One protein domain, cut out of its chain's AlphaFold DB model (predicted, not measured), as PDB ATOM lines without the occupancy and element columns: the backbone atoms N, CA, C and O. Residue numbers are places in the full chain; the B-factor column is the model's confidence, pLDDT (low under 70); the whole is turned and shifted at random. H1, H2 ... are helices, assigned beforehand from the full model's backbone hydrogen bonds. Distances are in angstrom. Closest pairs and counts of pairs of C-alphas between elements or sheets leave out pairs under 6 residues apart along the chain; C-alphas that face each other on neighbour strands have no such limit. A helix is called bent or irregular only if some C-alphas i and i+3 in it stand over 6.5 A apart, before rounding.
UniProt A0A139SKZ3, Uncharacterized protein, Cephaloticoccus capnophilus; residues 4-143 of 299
ATOM      1  N   CYS A   4      60.902  -5.349 -40.043       36.81
ATOM      2  CA  CYS A   4      60.414  -4.258 -40.904       36.81
ATOM      3  C   CYS A   4      59.173  -3.580 -40.318       36.81
ATOM      4  O   CYS A   4      59.030  -2.377 -40.469       36.81
ATOM      5  N   LEU A   5      58.319  -4.313 -39.593       36.31
ATOM      6  CA  LEU A   5      57.143  -3.739 -38.940       36.31
ATOM      7  C   LEU A   5      57.488  -2.588 -37.973       36.31
ATOM      8  O   LEU A   5      56.869  -1.546 -38.117       36.31
ATOM      9  N   PRO A   6      58.474  -2.682 -37.052       38.50
ATOM     10  CA  PRO A   6      58.809  -1.582 -36.149       38.50
ATOM     11  C   PRO A   6      59.497  -0.403 -36.844       38.50
ATOM     12  O   PRO A   6      59.308   0.713 -36.392       38.50
ATOM     13  N   GLN A   7      60.254  -0.601 -37.930       42.84
ATOM     14  CA  GLN A   7      60.891   0.500 -38.676       42.84
ATOM     15  C   GLN A   7      59.921   1.190 -39.639       42.84
ATOM     16  O   GLN A   7      59.961   2.406 -39.786       42.84
ATOM     17  N   LEU A   8      58.995   0.441 -40.235       43.16
ATOM     18  CA  LEU A   8      57.900   0.983 -41.034       43.16
ATOM     19  C   LEU A   8      56.856   1.647 -40.129       43.16
ATOM     20  O   LEU A   8      56.381   2.722 -40.461       43.16
ATOM     21  N   LEU A   9      56.595   1.091 -38.939       41.66
ATOM     22  CA  LEU A   9      55.889   1.774 -37.852       41.66
ATOM     23  C   LEU A   9      56.675   2.967 -37.318       41.66
ATOM     24  O   LEU A   9      56.033   3.876 -36.835       41.66
ATOM     25  N   LEU A  10      58.009   3.014 -37.402       42.62
ATOM     26  CA  LEU A  10      58.797   4.191 -37.022       42.62
ATOM     27  C   LEU A  10      58.667   5.299 -38.072       42.62
ATOM     28  O   LEU A  10      58.463   6.445 -37.704       42.62
ATOM     29  N   VAL A  11      58.723   4.972 -39.368       50.16
ATOM     30  CA  VAL A  11      58.462   5.923 -40.467       50.16
ATOM     31  C   VAL A  11      57.006   6.390 -40.430       50.16
ATOM     32  O   VAL A  11      56.728   7.575 -40.577       50.16
ATOM     33  N   LEU A  12      56.071   5.487 -40.137       44.94
ATOM     34  CA  LEU A  12      54.659   5.811 -39.970       44.94
ATOM     35  C   LEU A  12      54.394   6.572 -38.662       44.94
ATOM     36  O   LEU A  12      53.586   7.481 -38.665       44.94
ATOM     37  N   ALA A  13      55.096   6.276 -37.567       46.50
ATOM     38  CA  ALA A  13      55.065   7.044 -36.321       46.50
ATOM     39  C   ALA A  13      55.857   8.348 -36.427       46.50
ATOM     40  O   ALA A  13      55.683   9.206 -35.581       46.50
ATOM     41  N   LEU A  14      56.689   8.541 -37.452       44.38
ATOM     42  CA  LEU A  14      57.236   9.841 -37.848       44.38
ATOM     43  C   LEU A  14      56.213  10.620 -38.693       44.38
ATOM     44  O   LEU A  14      56.125  11.836 -38.555       44.38
ATOM     45  N   LEU A  15      55.390   9.926 -39.488       42.00
ATOM     46  CA  LEU A  15      54.223  10.473 -40.203       42.00
ATOM     47  C   LEU A  15      52.978  10.675 -39.313       42.00
ATOM     48  O   LEU A  15      52.065  11.391 -39.709       42.00
ATOM     49  N   LEU A  16      52.936  10.058 -38.130       40.44
ATOM     50  CA  LEU A  16      51.855  10.116 -37.129       40.44
ATOM     51  C   LEU A  16      52.356  10.604 -35.761       40.44
ATOM     52  O   LEU A  16      51.608  10.580 -34.786       40.44
ATOM     53  N   SER A  17      53.626  11.011 -35.663       36.78
ATOM     54  CA  SER A  17      54.183  11.623 -34.454       36.78
ATOM     55  C   SER A  17      53.277  12.795 -34.070       36.78
ATOM     56  O   SER A  17      52.758  13.461 -34.963       36.78
ATOM     57  N   PRO A  18      53.124  13.156 -32.790       42.53
ATOM     58  CA  PRO A  18      52.542  14.451 -32.429       42.53
ATOM     59  C   PRO A  18      53.279  15.653 -33.070       42.53
ATOM     60  O   PRO A  18      52.798  16.778 -32.993       42.53
ATOM     61  N   SER A  19      54.438  15.426 -33.705       39.00
ATOM     62  CA  SER A  19      55.184  16.383 -34.540       39.00
ATOM     63  C   SER A  19      54.985  16.213 -36.056       39.00
ATOM     64  O   SER A  19      55.570  16.971 -36.829       39.00
ATOM     65  N   ALA A  20      54.231  15.206 -36.499       42.47
ATOM     66  CA  ALA A  20      53.856  15.037 -37.894       42.47
ATOM     67  C   ALA A  20      52.979  16.212 -38.345       42.47
ATOM     68  O   ALA A  20      52.255  16.781 -37.522       42.47
ATOM     69  N   PRO A  21      53.045  16.604 -39.631       45.06
ATOM     70  CA  PRO A  21      52.272  17.724 -40.138       45.06
ATOM     71  C   PRO A  21      50.802  17.540 -39.772       45.06
ATOM     72  O   PRO A  21      50.214  16.478 -39.960       45.06
ATOM     73  N   THR A  22      50.246  18.616 -39.241       52.53
ATOM     74  CA  THR A  22      48.926  18.861 -38.654       52.53
ATOM     75  C   THR A  22      47.711  18.442 -39.499       52.53
ATOM     76  O   THR A  22      46.589  18.768 -39.121       52.53
ATOM     77  N   LEU A  23      47.900  17.710 -40.602       51.38
ATOM     78  CA  LEU A  23      46.882  17.285 -41.566       51.38
ATOM     79  C   LEU A  23      45.673  16.621 -40.901       51.38
ATOM     80  O   LEU A  23      44.541  17.003 -41.170       51.38
ATOM     81  N   PHE A  24      45.904  15.699 -39.964       53.81
ATOM     82  CA  PHE A  24      44.815  15.003 -39.269       53.81
ATOM     83  C   PHE A  24      44.261  15.774 -38.062       53.81
ATOM     84  O   PHE A  24      43.123  15.552 -37.657       53.81
ATOM     85  N   ALA A  25      45.040  16.692 -37.482       52.78
ATOM     86  CA  ALA A  25      44.651  17.437 -36.284       52.78
ATOM     87  C   ALA A  25      43.899  18.742 -36.604       52.78
ATOM     88  O   ALA A  25      43.112  19.210 -35.784       52.78
ATOM     89  N   GLN A  26      44.084  19.330 -37.792       52.94
ATOM     90  CA  GLN A  26      43.425  20.589 -38.166       52.94
ATOM     91  C   GLN A  26      41.921  20.457 -38.432       52.94
ATOM     92  O   GLN A  26      41.205  21.450 -38.308       52.94
ATOM     93  N   VAL A  27      41.418  19.250 -38.709       51.88
ATOM     94  CA  VAL A  27      39.972  19.012 -38.858       51.88
ATOM     95  C   VAL A  27      39.237  19.125 -37.511       51.88
ATOM     96  O   VAL A  27      38.042  19.397 -37.490       51.88
ATOM     97  N   ALA A  28      39.939  19.017 -36.377       50.44
ATOM     98  CA  ALA A  28      39.326  19.070 -35.046       50.44
ATOM     99  C   ALA A  28      38.819  20.467 -34.628       50.44
ATOM    100  O   ALA A  28      38.063  20.570 -33.666       50.44
ATOM    101  N   ASN A  29      39.217  21.536 -35.332       54.84
ATOM    102  CA  ASN A  29      38.777  22.908 -35.035       54.84
ATOM    103  C   ASN A  29      37.591  23.378 -35.895       54.84
ATOM    104  O   ASN A  29      37.047  24.452 -35.639       54.84
ATOM    105  N   ALA A  30      37.177  22.602 -36.899       56.97
ATOM    106  CA  ALA A  30      35.907  22.827 -37.574       56.97
ATOM    107  C   ALA A  30      34.809  22.164 -36.737       56.97
ATOM    108  O   ALA A  30      34.915  20.992 -36.392       56.97
ATOM    109  N   SER A  31      33.756  22.911 -36.405       60.44
ATOM    110  CA  SER A  31      32.682  22.465 -35.501       60.44
ATOM    111  C   SER A  31      31.866  21.264 -36.017       60.44
ATOM    112  O   SER A  31      30.911  20.859 -35.359       60.44
ATOM    113  N   GLU A  32      32.225  20.693 -37.170       82.38
ATOM    114  CA  GLU A  32      31.567  19.548 -37.784       82.38
ATOM    115  C   GLU A  32      32.587  18.754 -38.619       82.38
ATOM    116  O   GLU A  32      33.207  19.285 -39.545       82.38
ATOM    117  N   ILE A  33      32.803  17.484 -38.264       83.12
ATOM    118  CA  ILE A  33      33.658  16.572 -39.034       83.12
ATOM    119  C   ILE A  33      32.965  16.320 -40.381       83.12
ATOM    120  O   ILE A  33      31.799  15.918 -40.377       83.12
ATOM    121  N   PRO A  34      33.644  16.504 -41.529       89.56
ATOM    122  CA  PRO A  34      33.040  16.236 -42.827       89.56
ATOM    123  C   PRO A  34      32.509  14.795 -42.910       89.56
ATOM    124  O   PRO A  34      33.218  13.874 -42.490       89.56
ATOM    125  N   PRO A  35      31.322  14.558 -43.501       95.25
ATOM    126  CA  PRO A  35      30.723  13.224 -43.561       95.25
ATOM    127  C   PRO A  35      31.648  12.106 -44.086       95.25
ATOM    128  O   PRO A  35      31.708  11.064 -43.431       95.25
ATOM    129  N   PRO A  36      32.453  12.302 -45.159       95.19
ATOM    130  CA  PRO A  36      33.376  11.263 -45.629       95.19
ATOM    131  C   PRO A  36      34.399  10.834 -44.568       95.19
ATOM    132  O   PRO A  36      34.757   9.663 -44.473       95.19
ATOM    133  N   VAL A  37      34.856  11.780 -43.742       93.25
ATOM    134  CA  VAL A  37      35.851  11.529 -42.690       93.25
ATOM    135  C   VAL A  37      35.212  10.799 -41.511       93.25
ATOM    136  O   VAL A  37      35.813   9.869 -40.978       93.25
ATOM    137  N   ALA A  38      33.990  11.172 -41.127       93.62
ATOM    138  CA  ALA A  38      33.251  10.477 -40.075       93.62
ATOM    139  C   ALA A  38      32.957   9.013 -40.456       93.62
ATOM    140  O   ALA A  38      33.149   8.108 -39.642       93.62
ATOM    141  N   GLU A  39      32.557   8.763 -41.708       96.12
ATOM    142  CA  GLU A  39      32.318   7.407 -42.217       96.12
ATOM    143  C   GLU A  39      33.611   6.581 -42.287       96.12
ATOM    144  O   GLU A  39      33.621   5.423 -41.871       96.12
ATOM    145  N   LEU A  40      34.727   7.180 -42.716       95.06
ATOM    146  CA  LEU A  40      36.037   6.526 -42.679       95.06
ATOM    147  C   LEU A  40      36.460   6.147 -41.252       95.06
ATOM    148  O   LEU A  40      36.940   5.038 -41.032       95.06
ATOM    149  N   GLN A  41      36.280   7.039 -40.274       91.56
ATOM    150  CA  GLN A  41      36.603   6.753 -38.871       91.56
ATOM    151  C   GLN A  41      35.760   5.599 -38.320       91.56
ATOM    152  O   GLN A  41      36.283   4.741 -37.605       91.56
ATOM    153  N   ALA A  42      34.474   5.549 -38.679       95.06
ATOM    154  CA  ALA A  42      33.600   4.438 -38.320       95.06
ATOM    155  C   ALA A  42      34.091   3.116 -38.932       95.06
ATOM    156  O   ALA A  42      34.192   2.126 -38.207       95.06
ATOM    157  N   LEU A  43      34.483   3.118 -40.216       95.38
ATOM    158  CA  LEU A  43      35.085   1.953 -40.873       95.38
ATOM    159  C   LEU A  43      36.358   1.498 -40.153       95.38
ATOM    160  O   LEU A  43      36.479   0.333 -39.796       95.38
ATOM    161  N   MET A  44      37.299   2.404 -39.883       93.50
ATOM    162  CA  MET A  44      38.553   2.043 -39.213       93.50
ATOM    163  C   MET A  44      38.311   1.398 -37.842       93.50
ATOM    164  O   MET A  44      38.916   0.373 -37.538       93.50
ATOM    165  N   LYS A  45      37.388   1.953 -37.047       91.94
ATOM    166  CA  LYS A  45      37.037   1.426 -35.721       91.94
ATOM    167  C   LYS A  45      36.382   0.043 -35.789       91.94
ATOM    168  O   LYS A  45      36.659  -0.820 -34.954       91.94
ATOM    169  N   GLU A  46      35.505  -0.167 -36.768       94.38
ATOM    170  CA  GLU A  46      34.857  -1.460 -36.997       94.38
ATOM    171  C   GLU A  46      35.899  -2.546 -37.305       94.38
ATOM    172  O   GLU A  46      35.907  -3.603 -36.673       94.38
ATOM    173  N   PHE A  47      36.824  -2.257 -38.222       92.62
ATOM    174  CA  PHE A  47      37.863  -3.200 -38.632       92.62
ATOM    175  C   PHE A  47      38.919  -3.444 -37.554       92.62
ATOM    176  O   PHE A  47      39.408  -4.564 -37.442       92.62
ATOM    177  N   GLU A  48      39.241  -2.446 -36.730       89.00
ATOM    178  CA  GLU A  48      40.101  -2.629 -35.556       89.00
ATOM    179  C   GLU A  48      39.476  -3.623 -34.567       89.00
ATOM    180  O   GLU A  48      40.114  -4.606 -34.195       89.00
ATOM    181  N   THR A  49      38.192  -3.440 -34.249       92.19
ATOM    182  CA  THR A  49      37.448  -4.340 -33.351       92.19
ATOM    183  C   THR A  49      37.409  -5.771 -33.903       92.19
ATOM    184  O   THR A  49      37.616  -6.737 -33.170       92.19
ATOM    185  N   ARG A  50      37.186  -5.928 -35.215       91.31
ATOM    186  CA  ARG A  50      37.173  -7.250 -35.862       91.31
ATOM    187  C   ARG A  50      38.553  -7.890 -35.942       91.31
ATOM    188  O   ARG A  50      38.669  -9.096 -35.742       91.31
ATOM    189  N   ALA A  51      39.603  -7.110 -36.191       87.25
ATOM    190  CA  ALA A  51      40.975  -7.609 -36.223       87.25
ATOM    191  C   ALA A  51      41.418  -8.160 -34.858       87.25
ATOM    192  O   ALA A  51      42.187  -9.121 -34.803       87.25
ATOM    193  N   GLU A  52      40.916  -7.596 -33.757       86.00
ATOM    194  CA  GLU A  52      41.134  -8.130 -32.411       86.00
ATOM    195  C   GLU A  52      40.437  -9.484 -32.196       86.00
ATOM    196  O   GLU A  52      41.016 -10.369 -31.565       86.00
ATOM    197  N   SER A  53      39.235  -9.683 -32.753       87.44
ATOM    198  CA  SER A  53      38.477 -10.934 -32.595       87.44
ATOM    199  C   SER A  53      38.866 -12.045 -33.575       87.44
ATOM    200  O   SER A  53      38.912 -13.213 -33.196       87.44
ATOM    201  N   GLU A  54      39.131 -11.703 -34.838       83.69
ATOM    202  CA  GLU A  54      39.407 -12.653 -35.930       83.69
ATOM    203  C   GLU A  54      40.916 -12.917 -36.106       83.69
ATOM    204  O   GLU A  54      41.318 -13.858 -36.793       83.69
ATOM    205  N   GLY A  55      41.759 -12.109 -35.454       76.62
ATOM    206  CA  GLY A  55      43.208 -12.103 -35.614       76.62
ATOM    207  C   GLY A  55      43.668 -11.097 -36.674       76.62
ATOM    208  O   GLY A  55      43.159 -11.054 -37.793       76.62
ATOM    209  N   GLN A  56      44.696 -10.312 -36.332       65.75
ATOM    210  CA  GLN A  56      45.204  -9.179 -37.124       65.75
ATOM    211  C   GLN A  56      45.720  -9.526 -38.537       65.75
ATOM    212  O   GLN A  56      46.009  -8.616 -39.309       65.75
ATOM    213  N   GLU A  57      45.852 -10.807 -38.892       64.44
ATOM    214  CA  GLU A  57      46.441 -11.260 -40.163       64.44
ATOM    215  C   GLU A  57      45.418 -11.826 -41.168       64.44
ATOM    216  O   GLU A  57      45.803 -12.457 -42.154       64.44
ATOM    217  N   SER A  58      44.113 -11.616 -40.963       80.50
ATOM    218  CA  SER A  58      43.108 -12.076 -41.929       80.50
ATOM    219  C   SER A  58      43.203 -11.292 -43.248       80.50
ATOM    220  O   SER A  58      42.781 -10.140 -43.340       80.50
ATOM    221  N   SER A  59      43.734 -11.925 -44.305       81.88
ATOM    222  CA  SER A  59      43.758 -11.337 -45.658       81.88
ATOM    223  C   SER A  59      42.354 -10.987 -46.152       81.88
ATOM    224  O   SER A  59      42.196  -9.973 -46.824       81.88
ATOM    225  N   ALA A  60      41.353 -11.797 -45.792       88.88
ATOM    226  CA  ALA A  60      39.960 -11.558 -46.154       88.88
ATOM    227  C   ALA A  60      39.419 -10.275 -45.506       88.88
ATOM    228  O   ALA A  60      38.731  -9.500 -46.161       88.88
ATOM    229  N   LEU A  61      39.797 -10.012 -44.249       89.25
ATOM    230  CA  LEU A  61      39.440  -8.775 -43.558       89.25
ATOM    231  C   LEU A  61      40.087  -7.555 -44.238       89.25
ATOM    232  O   LEU A  61      39.454  -6.514 -44.381       89.25
ATOM    233  N   ALA A  62      41.330  -7.676 -44.712       90.25
ATOM    234  CA  ALA A  62      41.967  -6.606 -45.478       90.25
ATOM    235  C   ALA A  62      41.269  -6.352 -46.829       90.25
ATOM    236  O   ALA A  62      41.099  -5.194 -47.202       90.25
ATOM    237  N   ASP A  63      40.848  -7.397 -47.547       92.81
ATOM    238  CA  ASP A  63      40.102  -7.252 -48.809       92.81
ATOM    239  C   ASP A  63      38.763  -6.537 -48.596       92.81
ATOM    240  O   ASP A  63      38.470  -5.557 -49.283       92.81
ATOM    241  N   GLU A  64      38.003  -6.954 -47.581       95.62
ATOM    242  CA  GLU A  64      36.734  -6.322 -47.209       95.62
ATOM    243  C   GLU A  64      36.919  -4.840 -46.826       95.62
ATOM    244  O   GLU A  64      36.114  -3.981 -47.193       95.62
ATOM    245  N   PHE A  65      38.009  -4.509 -46.124       95.25
ATOM    246  CA  PHE A  65      38.334  -3.128 -45.765       95.25
ATOM    247  C   PHE A  65      38.534  -2.244 -47.000       95.25
ATOM    248  O   PHE A  65      37.970  -1.149 -47.077       95.25
ATOM    249  N   PHE A  66      39.321  -2.706 -47.978       96.44
ATOM    250  CA  PHE A  66      39.553  -1.940 -49.204       96.44
ATOM    251  C   PHE A  66      38.289  -1.807 -50.045       96.44
ATOM    252  O   PHE A  66      38.047  -0.722 -50.573       96.44
ATOM    253  N   GLU A  67      37.459  -2.849 -50.110       97.69
ATOM    254  CA  GLU A  67      36.170  -2.783 -50.796       97.69
ATOM    255  C   GLU A  67      35.274  -1.688 -50.197       97.69
ATOM    256  O   GLU A  67      34.707  -0.876 -50.927       97.69
ATOM    257  N   ARG A  68      35.193  -1.592 -48.864       97.81
ATOM    258  CA  ARG A  68      34.365  -0.569 -48.201       97.81
ATOM    259  C   ARG A  68      34.928   0.843 -48.334       97.81
ATOM    260  O   ARG A  68      34.150   1.791 -48.431       97.81
ATOM    261  N   ILE A  69      36.250   1.006 -48.392       97.62
ATOM    262  CA  ILE A  69      36.852   2.297 -48.754       97.62
ATOM    263  C   ILE A  69      36.530   2.663 -50.206       97.62
ATOM    264  O   ILE A  69      36.214   3.820 -50.476       97.62
ATOM    265  N   ASP A  70      36.588   1.707 -51.134       98.00
ATOM    266  CA  ASP A  70      36.258   1.945 -52.543       98.00
ATOM    267  C   ASP A  70      34.789   2.354 -52.705       98.00
ATOM    268  O   ASP A  70      34.495   3.336 -53.386       98.00
ATOM    269  N   GLN A  71      33.875   1.690 -51.993       98.25
ATOM    270  CA  GLN A  71      32.463   2.084 -51.923       98.25
ATOM    271  C   GLN A  71      32.280   3.495 -51.340       98.25
ATOM    272  O   GLN A  71      31.447   4.259 -51.829       98.25
ATOM    273  N   LEU A  72      33.059   3.862 -50.315       97.69
ATOM    274  CA  LEU A  72      33.020   5.202 -49.728       97.69
ATOM    275  C   LEU A  72      33.500   6.267 -50.726       97.69
ATOM    276  O   LEU A  72      32.858   7.305 -50.867       97.69
ATOM    277  N   LEU A  73      34.590   6.010 -51.451       98.00
ATOM    278  CA  LEU A  73      35.083   6.914 -52.494       98.00
ATOM    279  C   LEU A  73      34.078   7.063 -53.641       98.00
ATOM    280  O   LEU A  73      33.856   8.180 -54.100       98.00
ATOM    281  N   GLU A  74      33.431   5.973 -54.054       98.25
ATOM    282  CA  GLU A  74      32.392   5.996 -55.088       98.25
ATOM    283  C   GLU A  74      31.166   6.807 -54.642       98.25
ATOM    284  O   GLU A  74      30.674   7.667 -55.375       98.25
ATOM    285  N   LYS A  75      30.713   6.617 -53.394       98.25
ATOM    286  CA  LYS A  75      29.609   7.389 -52.798       98.25
ATOM    287  C   LYS A  75      29.865   8.900 -52.841       98.25
ATOM    288  O   LYS A  75      28.920   9.673 -53.001       98.25
ATOM    289  N   TYR A  76      31.127   9.317 -52.732       97.88
ATOM    290  CA  TYR A  76      31.555  10.715 -52.795       97.88
ATOM    291  C   TYR A  76      32.297  11.068 -54.099       97.88
ATOM    292  O   TYR A  76      33.020  12.061 -54.143       97.88
ATOM    293  N   ALA A  77      32.094  10.323 -55.195       97.69
ATOM    294  CA  ALA A  77      32.872  10.477 -56.432       97.69
ATOM    295  C   ALA A  77      32.736  11.849 -57.114       97.69
ATOM    296  O   ALA A  77      33.619  12.240 -57.883       97.69
ATOM    297  N   ALA A  78      31.656  12.590 -56.851       97.44
ATOM    298  CA  ALA A  78      31.454  13.958 -57.340       97.44
ATOM    299  C   ALA A  78      32.030  15.034 -56.403       97.44
ATOM    300  O   ALA A  78      32.192  16.182 -56.817       97.44
ATOM    301  N   ASP A  79      32.339  14.678 -55.154       97.62
ATOM    302  CA  ASP A  79      32.901  15.594 -54.172       97.62
ATOM    303  C   ASP A  79      34.433  15.640 -54.310       97.62
ATOM    304  O   ASP A  79      35.125  14.633 -54.475       97.62
ATOM    305  N   ARG A  80      34.964  16.859 -54.321       97.88
ATOM    306  CA  ARG A  80      36.389  17.175 -54.480       97.88
ATOM    307  C   ARG A  80      36.959  17.816 -53.210       97.88
ATOM    308  O   ARG A  80      38.010  18.449 -53.253       97.88
ATOM    309  N   SER A  81      36.237  17.688 -52.098       97.00
ATOM    310  CA  SER A  81      36.575  18.267 -50.808       97.00
ATOM    311  C   SER A  81      37.806  17.631 -50.161       97.00
ATOM    312  O   SER A  81      38.233  16.519 -50.481       97.00
ATOM    313  N   GLU A  82      38.330  18.339 -49.160       95.12
ATOM    314  CA  GLU A  82      39.393  17.863 -48.272       95.12
ATOM    315  C   GLU A  82      39.064  16.506 -47.629       95.12
ATOM    316  O   GLU A  82      39.954  15.682 -47.418       95.12
ATOM    317  N   GLY A  83      37.783  16.262 -47.328       95.44
ATOM    318  CA  GLY A  83      37.334  15.029 -46.690       95.44
ATOM    319  C   GLY A  83      37.517  13.810 -47.590       95.44
ATOM    320  O   GLY A  83      38.030  12.791 -47.139       95.44
ATOM    321  N   VAL A  84      37.167  13.918 -48.875       97.88
ATOM    322  CA  VAL A  84      37.344  12.814 -49.835       97.88
ATOM    323  C   VAL A  84      38.823  12.601 -50.162       97.88
ATOM    324  O   VAL A  84      39.275  11.458 -50.237       97.88
ATOM    325  N   ALA A  85      39.609  13.680 -50.250       97.38
ATOM    326  CA  ALA A  85      41.061  13.585 -50.402       97.38
ATOM    327  C   ALA A  85      41.712  12.814 -49.234       97.38
ATOM    328  O   ALA A  85      42.586  11.973 -49.458       97.38
ATOM    329  N   HIS A  86      41.241  13.024 -47.997       94.50
ATOM    330  CA  HIS A  86      41.669  12.251 -46.825       94.50
ATOM    331  C   HIS A  86      41.332  10.759 -46.936       94.50
ATOM    332  O   HIS A  86      42.169   9.919 -46.590       94.50
ATOM    333  N   VAL A  87      40.144  10.407 -47.438       96.75
ATOM    334  CA  VAL A  87      39.769   9.002 -47.682       96.75
ATOM    335  C   VAL A  87      40.702   8.368 -48.717       96.75
ATOM    336  O   VAL A  87      41.242   7.287 -48.477       96.75
ATOM    337  N   ALA A  88      40.970   9.063 -49.827       97.88
ATOM    338  CA  ALA A  88      41.857   8.574 -50.883       97.88
ATOM    339  C   ALA A  88      43.301   8.373 -50.387       97.88
ATOM    340  O   ALA A  88      43.915   7.336 -50.649       97.88
ATOM    341  N   ALA A  89      43.830   9.321 -49.607       96.12
ATOM    342  CA  ALA A  89      45.142   9.184 -48.980       96.12
ATOM    343  C   ALA A  89      45.181   8.008 -47.994       96.12
ATOM    344  O   ALA A  89      46.110   7.200 -48.029       96.12
ATOM    345  N   THR A  90      44.150   7.862 -47.155       94.69
ATOM    346  CA  THR A  90      44.054   6.756 -46.189       94.69
ATOM    347  C   THR A  90      44.062   5.403 -46.891       94.69
ATOM    348  O   THR A  90      44.772   4.495 -46.457       94.69
ATOM    349  N   ARG A  91      43.357   5.278 -48.021       96.88
ATOM    350  CA  ARG A  91      43.400   4.081 -48.866       96.88
ATOM    351  C   ARG A  91      44.826   3.723 -49.280       96.88
ATOM    352  O   ARG A  91      45.241   2.579 -49.109       96.88
ATOM    353  N   ALA A  92      45.578   4.695 -49.801       96.19
ATOM    354  CA  ALA A  92      46.955   4.483 -50.235       96.19
ATOM    355  C   ALA A  92      47.852   4.051 -49.062       96.19
ATOM    356  O   ALA A  92      48.569   3.059 -49.163       96.19
ATOM    357  N   PHE A  93      47.767   4.722 -47.912       91.38
ATOM    358  CA  PHE A  93      48.563   4.350 -46.738       91.38
ATOM    359  C   PHE A  93      48.229   2.957 -46.202       91.38
ATOM    360  O   PHE A  93      49.134   2.196 -45.846       91.38
ATOM    361  N   MET A  94      46.949   2.591 -46.162       90.00
ATOM    362  CA  MET A  94      46.545   1.264 -45.706       90.00
ATOM    363  C   MET A  94      46.975   0.181 -46.690       90.00
ATOM    364  O   MET A  94      47.385  -0.890 -46.250       90.00
ATOM    365  N   LEU A  95      46.977   0.457 -48.000       89.81
ATOM    366  CA  LEU A  95      47.500  -0.475 -49.001       89.81
ATOM    367  C   LEU A  95      48.981  -0.766 -48.761       89.81
ATOM    368  O   LEU A  95      49.390  -1.926 -48.722       89.81
ATOM    369  N   PHE A  96      49.769   0.275 -48.499       87.62
ATOM    370  CA  PHE A  96      51.171   0.104 -48.137       87.62
ATOM    371  C   PHE A  96      51.327  -0.739 -46.868       87.62
ATOM    372  O   PHE A  96      52.121  -1.676 -46.832       87.62
ATOM    373  N   ARG A  97      50.540  -0.441 -45.829       83.06
ATOM    374  CA  ARG A  97      50.638  -1.105 -44.524       83.06
ATOM    375  C   ARG A  97      50.218  -2.575 -44.563       83.06
ATOM    376  O   ARG A  97      50.878  -3.401 -43.939       83.06
ATOM    377  N   LEU A  98      49.113  -2.882 -45.235       85.25
ATOM    378  CA  LEU A  98      48.492  -4.208 -45.217       85.25
ATOM    379  C   LEU A  98      49.013  -5.116 -46.334       85.25
ATOM    380  O   LEU A  98      49.045  -6.331 -46.157       85.25
ATOM    381  N   ARG A  99      49.423  -4.548 -47.476       85.19
ATOM    382  CA  ARG A  99      49.852  -5.314 -48.659       85.19
ATOM    383  C   ARG A  99      51.317  -5.096 -49.041       85.19
ATOM    384  O   ARG A  99      51.868  -5.919 -49.760       85.19
ATOM    385  N   GLY A 100      51.963  -4.026 -48.573       83.38
ATOM    386  CA  GLY A 100      53.351  -3.717 -48.940       83.38
ATOM    387  C   GLY A 100      53.545  -3.355 -50.417       83.38
ATOM    388  O   GLY A 100      54.676  -3.372 -50.900       83.38
ATOM    389  N   ASP A 101      52.467  -3.043 -51.139       86.50
ATOM    390  CA  ASP A 101      52.489  -2.773 -52.579       86.50
ATOM    391  C   ASP A 101      52.891  -1.317 -52.864       86.50
ATOM    392  O   ASP A 101      52.055  -0.433 -53.048       86.50
ATOM    393  N   ALA A 102      54.196  -1.051 -52.833       87.56
ATOM    394  CA  ALA A 102      54.742   0.297 -52.974       87.56
ATOM    395  C   ALA A 102      54.426   0.955 -54.332       87.56
ATOM    396  O   ALA A 102      54.165   2.158 -54.375       87.56
ATOM    397  N   GLU A 103      54.408   0.180 -55.420       88.62
ATOM    398  CA  GLU A 103      54.103   0.692 -56.762       88.62
ATOM    399  C   GLU A 103      52.654   1.171 -56.832       88.62
ATOM    400  O   GLU A 103      52.385   2.316 -57.207       88.62
ATOM    401  N   ARG A 104      51.712   0.347 -56.361       92.00
ATOM    402  CA  ARG A 104      50.300   0.733 -56.356       92.00
ATOM    403  C   ARG A 104      50.027   1.907 -55.421       92.00
ATOM    404  O   ARG A 104      49.220   2.776 -55.741       92.00
ATOM    405  N   VAL A 105      50.716   1.982 -54.283       94.19
ATOM    406  CA  VAL A 105      50.640   3.136 -53.369       94.19
ATOM    407  C   VAL A 105      51.090   4.412 -54.072       94.19
ATOM    408  O   VAL A 105      50.410   5.434 -53.977       94.19
ATOM    409  N   ARG A 106      52.199   4.355 -54.815       95.81
ATOM    410  CA  ARG A 106      52.719   5.485 -55.590       95.81
ATOM    411  C   ARG A 106      51.714   5.964 -56.635       95.81
ATOM    412  O   ARG A 106      51.479   7.167 -56.734       95.81
ATOM    413  N   GLU A 107      51.093   5.042 -57.370       96.50
ATOM    414  CA  GLU A 107      50.031   5.360 -58.335       96.50
ATOM    415  C   GLU A 107      48.852   6.086 -57.678       96.50
ATOM    416  O   GLU A 107      48.401   7.116 -58.182       96.50
ATOM    417  N   LEU A 108      48.376   5.585 -56.532       97.44
ATOM    418  CA  LEU A 108      47.256   6.189 -55.806       97.44
ATOM    419  C   LEU A 108      47.596   7.578 -55.271       97.44
ATOM    420  O   LEU A 108      46.798   8.500 -55.418       97.44
ATOM    421  N   LEU A 109      48.784   7.750 -54.692       97.44
ATOM    422  CA  LEU A 109      49.229   9.053 -54.206       97.44
ATOM    423  C   LEU A 109      49.352  10.058 -55.360       97.44
ATOM    424  O   LEU A 109      48.887  11.185 -55.222       97.44
ATOM    425  N   LEU A 110      49.891   9.660 -56.517       97.81
ATOM    426  CA  LEU A 110      50.002  10.523 -57.702       97.81
ATOM    427  C   LEU A 110      48.649  10.972 -58.276       97.81
ATOM    428  O   LEU A 110      48.581  12.038 -58.889       97.81
ATOM    429  N   ALA A 111      47.583  10.192 -58.086       98.06
ATOM    430  CA  ALA A 111      46.242  10.564 -58.531       98.06
ATOM    431  C   ALA A 111      45.634  11.696 -57.684       98.06
ATOM    432  O   ALA A 111      44.922  12.547 -58.214       98.06
ATOM    433  N   ILE A 112      45.968  11.778 -56.391       98.06
ATOM    434  CA  ILE A 112      45.311  12.695 -55.447       98.06
ATOM    435  C   ILE A 112      45.419  14.179 -55.851       98.06
ATOM    436  O   ILE A 112      44.394  14.854 -55.831       98.06
ATOM    437  N   PRO A 113      46.573  14.734 -56.273       98.06
ATOM    438  CA  PRO A 113      46.639  16.137 -56.688       98.06
ATOM    439  C   PRO A 113      45.847  16.450 -57.961       98.06
ATOM    440  O   PRO A 113      45.411  17.586 -58.147       98.06
ATOM    441  N   LYS A 114      45.671  15.453 -58.837       97.94
ATOM    442  CA  LYS A 114      44.868  15.573 -60.057       97.94
ATOM    443  C   LYS A 114      43.378  15.528 -59.732       97.94
ATOM    444  O   LYS A 114      42.613  16.325 -60.270       97.94
ATOM    445  N   ASP A 115      42.993  14.605 -58.857       97.88
ATOM    446  CA  ASP A 115      41.597  14.332 -58.545       97.88
ATOM    447  C   ASP A 115      41.054  15.259 -57.454       97.88
ATOM    448  O   ASP A 115      39.859  15.501 -57.438       97.88
ATOM    449  N   PHE A 116      41.893  15.841 -56.592       97.62
ATOM    450  CA  PHE A 116      41.489  16.724 -55.485       97.62
ATOM    451  C   PHE A 116      42.320  18.022 -55.443       97.62
ATOM    452  O   PHE A 116      43.009  18.299 -54.450       97.62
ATOM    453  N   PRO A 117      42.305  18.832 -56.518       97.88
ATOM    454  CA  PRO A 117      43.147  20.019 -56.613       97.88
ATOM    455  C   PRO A 117      42.798  21.050 -55.530       97.88
ATOM    456  O   PRO A 117      41.631  21.308 -55.246       97.88
ATOM    457  N   GLY A 118      43.824  21.675 -54.946       95.94
ATOM    458  CA  GLY A 118      43.665  22.730 -53.936       95.94
ATOM    459  C   GLY A 118      43.413  22.242 -52.505       95.94
ATOM    460  O   GLY A 118      43.378  23.069 -51.597       95.94
ATOM    461  N   THR A 119      43.287  20.929 -52.289       97.06
ATOM    462  CA  THR A 119      43.231  20.342 -50.941       97.06
ATOM    463  C   THR A 119      44.600  20.388 -50.254       97.06
ATOM    464  O   THR A 119      45.648  20.370 -50.912       97.06
ATOM    465  N   GLN A 120      44.614  20.438 -48.922       94.56
ATOM    466  CA  GLN A 120      45.845  20.355 -48.136       94.56
ATOM    467  C   GLN A 120      46.507  18.997 -48.350       94.56
ATOM    468  O   GLN A 120      47.707  18.949 -48.614       94.56
ATOM    469  N   VAL A 121      45.732  17.905 -48.342       94.38
ATOM    470  CA  VAL A 121      46.245  16.570 -48.684       94.38
ATOM    471  C   VAL A 121      46.991  16.597 -50.021       94.38
ATOM    472  O   VAL A 121      48.154  16.196 -50.056       94.38
ATOM    473  N   ALA A 122      46.389  17.128 -51.094       97.19
ATOM    474  CA  ALA A 122      47.045  17.232 -52.400       97.19
ATOM    475  C   ALA A 122      48.361  18.024 -52.355       97.19
ATOM    476  O   ALA A 122      49.332  17.631 -53.005       97.19
ATOM    477  N   ALA A 123      48.424  19.102 -51.568       96.25
ATOM    478  CA  ALA A 123      49.638  19.900 -51.404       96.25
ATOM    479  C   ALA A 123      50.784  19.128 -50.718       96.25
ATOM    480  O   ALA A 123      51.955  19.423 -50.965       96.25
ATOM    481  N   HIS A 124      50.475  18.122 -49.893       93.94
ATOM    482  CA  HIS A 124      51.473  17.325 -49.173       93.94
ATOM    483  C   HIS A 124      51.974  16.087 -49.931       93.94
ATOM    484  O   HIS A 124      53.082  15.621 -49.652       93.94
ATOM    485  N   ILE A 125      51.223  15.594 -50.922       96.50
ATOM    486  CA  ILE A 125      51.575  14.399 -51.710       96.50
ATOM    487  C   ILE A 125      53.009  14.414 -52.268       96.50
ATOM    488  O   ILE A 125      53.676  13.386 -52.141       96.50
ATOM    489  N   PRO A 126      53.544  15.510 -52.849       97.00
ATOM    490  CA  PRO A 126      54.909  15.500 -53.385       97.00
ATOM    491  C   PRO A 126      55.970  15.157 -52.331       97.00
ATOM    492  O   PRO A 126      56.907  14.408 -52.605       97.00
ATOM    493  N   THR A 127      55.801  15.664 -51.107       93.00
ATOM    494  CA  THR A 127      56.698  15.366 -49.984       93.00
ATOM    495  C   THR A 127      56.562  13.909 -49.550       93.00
ATOM    496  O   THR A 127      57.573  13.240 -49.347       93.00
ATOM    497  N   THR A 128      55.332  13.394 -49.461       90.88
ATOM    498  CA  THR A 128      55.068  11.986 -49.126       90.88
ATOM    499  C   THR A 128      55.677  11.032 -50.154       90.88
ATOM    500  O   THR A 128      56.304  10.048 -49.777       90.88
ATOM    501  N   LEU A 129      55.547  11.335 -51.449       94.25
ATOM    502  CA  LEU A 129      56.142  10.540 -52.526       94.25
ATOM    503  C   LEU A 129      57.668  10.510 -52.433       94.25
ATOM    504  O   LEU A 129      58.260   9.442 -52.522       94.25
ATOM    505  N   LYS A 130      58.302  11.658 -52.167       92.38
ATOM    506  CA  LYS A 130      59.752  11.717 -51.957       92.38
ATOM    507  C   LYS A 130      60.198  10.828 -50.789       92.38
ATOM    508  O   LYS A 130      61.173  10.098 -50.919       92.38
ATOM    509  N   GLN A 131      59.479  10.865 -49.665       86.44
ATOM    510  CA  GLN A 131      59.776  10.025 -48.498       86.44
ATOM    511  C   GLN A 131      59.578   8.533 -48.787       86.44
ATOM    512  O   GLN A 131      60.367   7.708 -48.328       86.44
ATOM    513  N   LEU A 132      58.544   8.183 -49.556       87.12
ATOM    514  CA  LEU A 132      58.312   6.813 -50.009       87.12
ATOM    515  C   LEU A 132      59.466   6.329 -50.900       87.12
ATOM    516  O   LEU A 132      60.014   5.258 -50.647       87.12
ATOM    517  N   ASP A 133      59.881   7.135 -51.879       88.12
ATOM    518  CA  ASP A 133      61.000   6.826 -52.776       88.12
ATOM    519  C   ASP A 133      62.321   6.667 -51.991       88.12
ATOM    520  O   ASP A 133      63.077   5.720 -52.221       88.12
ATOM    521  N   GLU A 134      62.585   7.535 -51.006       84.81
ATOM    522  CA  GLU A 134      63.739   7.424 -50.102       84.81
ATOM    523  C   GLU A 134      63.697   6.139 -49.263       84.81
ATOM    524  O   GLU A 134      64.716   5.455 -49.134       84.81
ATOM    525  N   ALA A 135      62.531   5.763 -48.730       78.00
ATOM    526  CA  ALA A 135      62.364   4.523 -47.977       78.00
ATOM    527  C   ALA A 135      62.605   3.286 -48.862       78.00
ATOM    528  O   ALA A 135      63.324   2.368 -48.458       78.00
ATOM    529  N   ILE A 136      62.077   3.274 -50.090       79.12
ATOM    530  CA  ILE A 136      62.313   2.206 -51.076       79.12
ATOM    531  C   ILE A 136      63.807   2.116 -51.425       79.12
ATOM    532  O   ILE A 136      64.373   1.016 -51.479       79.12
ATOM    533  N   ALA A 137      64.469   3.259 -51.622       79.38
ATOM    534  CA  ALA A 137      65.896   3.325 -51.917       79.38
ATOM    535  C   ALA A 137      66.757   2.828 -50.746       79.38
ATOM    536  O   ALA A 137      67.702   2.077 -50.974       79.38
ATOM    537  N   GLN A 138      66.417   3.173 -49.499       72.50
ATOM    538  CA  GLN A 138      67.110   2.676 -48.304       72.50
ATOM    539  C   GLN A 138      66.950   1.162 -48.133       72.50
ATOM    540  O   GLN A 138      67.929   0.457 -47.905       72.50
ATOM    541  N   ILE A 139      65.735   0.635 -48.311       68.50
ATOM    542  CA  ILE A 139      65.497  -0.817 -48.281       68.50
ATOM    543  C   ILE A 139      66.316  -1.520 -49.375       68.50
ATOM    544  O   ILE A 139      66.814  -2.629 -49.171       68.50
ATOM    545  N   SER A 140      66.493  -0.867 -50.527       69.69
ATOM    546  CA  SER A 140      67.293  -1.385 -51.639       69.69
ATOM    547  C   SER A 140      68.805  -1.283 -51.399       69.69
ATOM    548  O   SER A 140      69.538  -2.179 -51.813       69.69
ATOM    549  N   SER A 141      69.290  -0.232 -50.729       63.88
ATOM    550  CA  SER A 141      70.724   0.002 -50.504       63.88
ATOM    551  C   SER A 141      71.325  -0.887 -49.416       63.88
ATOM    552  O   SER A 141      72.508  -1.206 -49.475       63.88
ATOM    553  N   TRP A 142      70.516  -1.390 -48.479       48.81
ATOM    554  CA  TRP A 142      70.945  -2.370 -47.471       48.81
ATOM    555  C   TRP A 142      71.205  -3.779 -48.047       48.81
ATOM    556  O   TRP A 142      71.560  -4.692 -47.305       48.81
ATOM    557  N   ARG A 143      71.042  -3.980 -49.365       48.56
ATOM    558  CA  ARG A 143      71.158  -5.282 -50.050       48.56
ATOM    559  C   ARG A 143      72.336  -5.426 -51.022       48.56
ATOM    560  O   ARG A 143      72.336  -6.372 -51.799       48.56
TER     561      ARG A 143
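Overview. This is residues 4 to 143 of the 299 residues of an uncharacterized protein of Cephaloticoccus capnophilus (UniProt A0A139SKZ3). Picture an up-and-down bundle of five helices, H3 to H7, with H5 in the middle, the pair H3 and H4 to one side of it and the pair H6 and H7 to the other. It opens like a fan: H3 and H7 meet H5 near their first residues and spread away from it. The first stretch of the printed part is loosely set: H1 lies near H5 and H7 without touching them, and the four-residue H2 lies at the end of the bundle where H3, H5 and H7 begin. You have 140 residues with seven named helices, H1 to H7 in order along the chain, and no named strand; the class is all helix. The whole is compact, with a radius of gyration of the C-alphas of 15.3 A and spans of 47 by 38 by 27 A.

Arrangement. Start at H1, residues 4 to 15; it touches no helix, but is near H5, residues 82 to 99, and near H7, residues 120 to 141. Next comes H2, residues 26 to 29, which touches no helix. Then look at H3, residues 35 to 54, and H4, residues 59 to 75: they touch, closest at the C-alphas of Phe 47 and Phe 65, 7.1 A apart, and form a helical hairpin at a shallow tilt of 11 degrees. H3 also touches H5, with residues 35 to 40 alone; there the closest C-alphas, of Val 37 and Gly 83, are 5.5 A apart, and the two run the same way at a shallow tilt of 23 degrees. H4 and H5 form the next hairpin, closest at the C-alphas of Ile 69 and Arg 91, 6.8 A. H5 is the hub, touching four helices. With H6, residues 102 to 115, it makes a hairpin at a shallow tilt of 6 degrees, and the C-alphas of Ala 92 and Val 105, their closest, are 5.0 A apart. H6 and H7 form the last hairpin, closest at the C-alphas of Pro 113 and Ala 122, 4.4 A. H7 touches H5 with residues 120 to 122 alone, closest at the C-alphas of Ala 85 and Val 121, 6.2 A. Among the pairs that stay apart are H3 and H7, and H4 and H6. In H1, H3, H4 and H5 every pair of O of residue i and N of residue i+4 is within hydrogen-bond range; in H6 it is 7 of 10, in H7 16 of 18, and H2 is too short for such a pair.

Along the chain. Find C-alpha 4 at (60.414, -4.258, -40.904); from there H1 runs 16.0 A to C-alpha 15. H2 covers 6.1 A. Find C-alpha 35 at (30.723, 13.224, -43.561), where H3 begins its 28.3 A. H4 measures 24.5 A, H5 25.4 A and H6 20.0 A. H6 is irregular, but only just: C-alphas 110 and 113 are 6.6 A apart. H7, the longest, runs 32.2 A to C-alpha 141 at (70.724, 0.002, -50.504). It is irregular, with C-alphas 123 and 126 7.1 A apart, and has a kink of 35 degrees near residue 127.

Size, cuts and confidence. The two C-alphas farthest apart, of Ser 31 and Arg 143, are 49.6 A from each other. The printed part has no cut, and no link is long; those from H1 to H2 and from H4 to H5 are short, the other four tight. In the B-factor column the mean pLDDT of the printed part is 81.7. Look for values under 70 at residues 4 to 31, 56 to 57 and 139 to 143; H1 has a mean of 42.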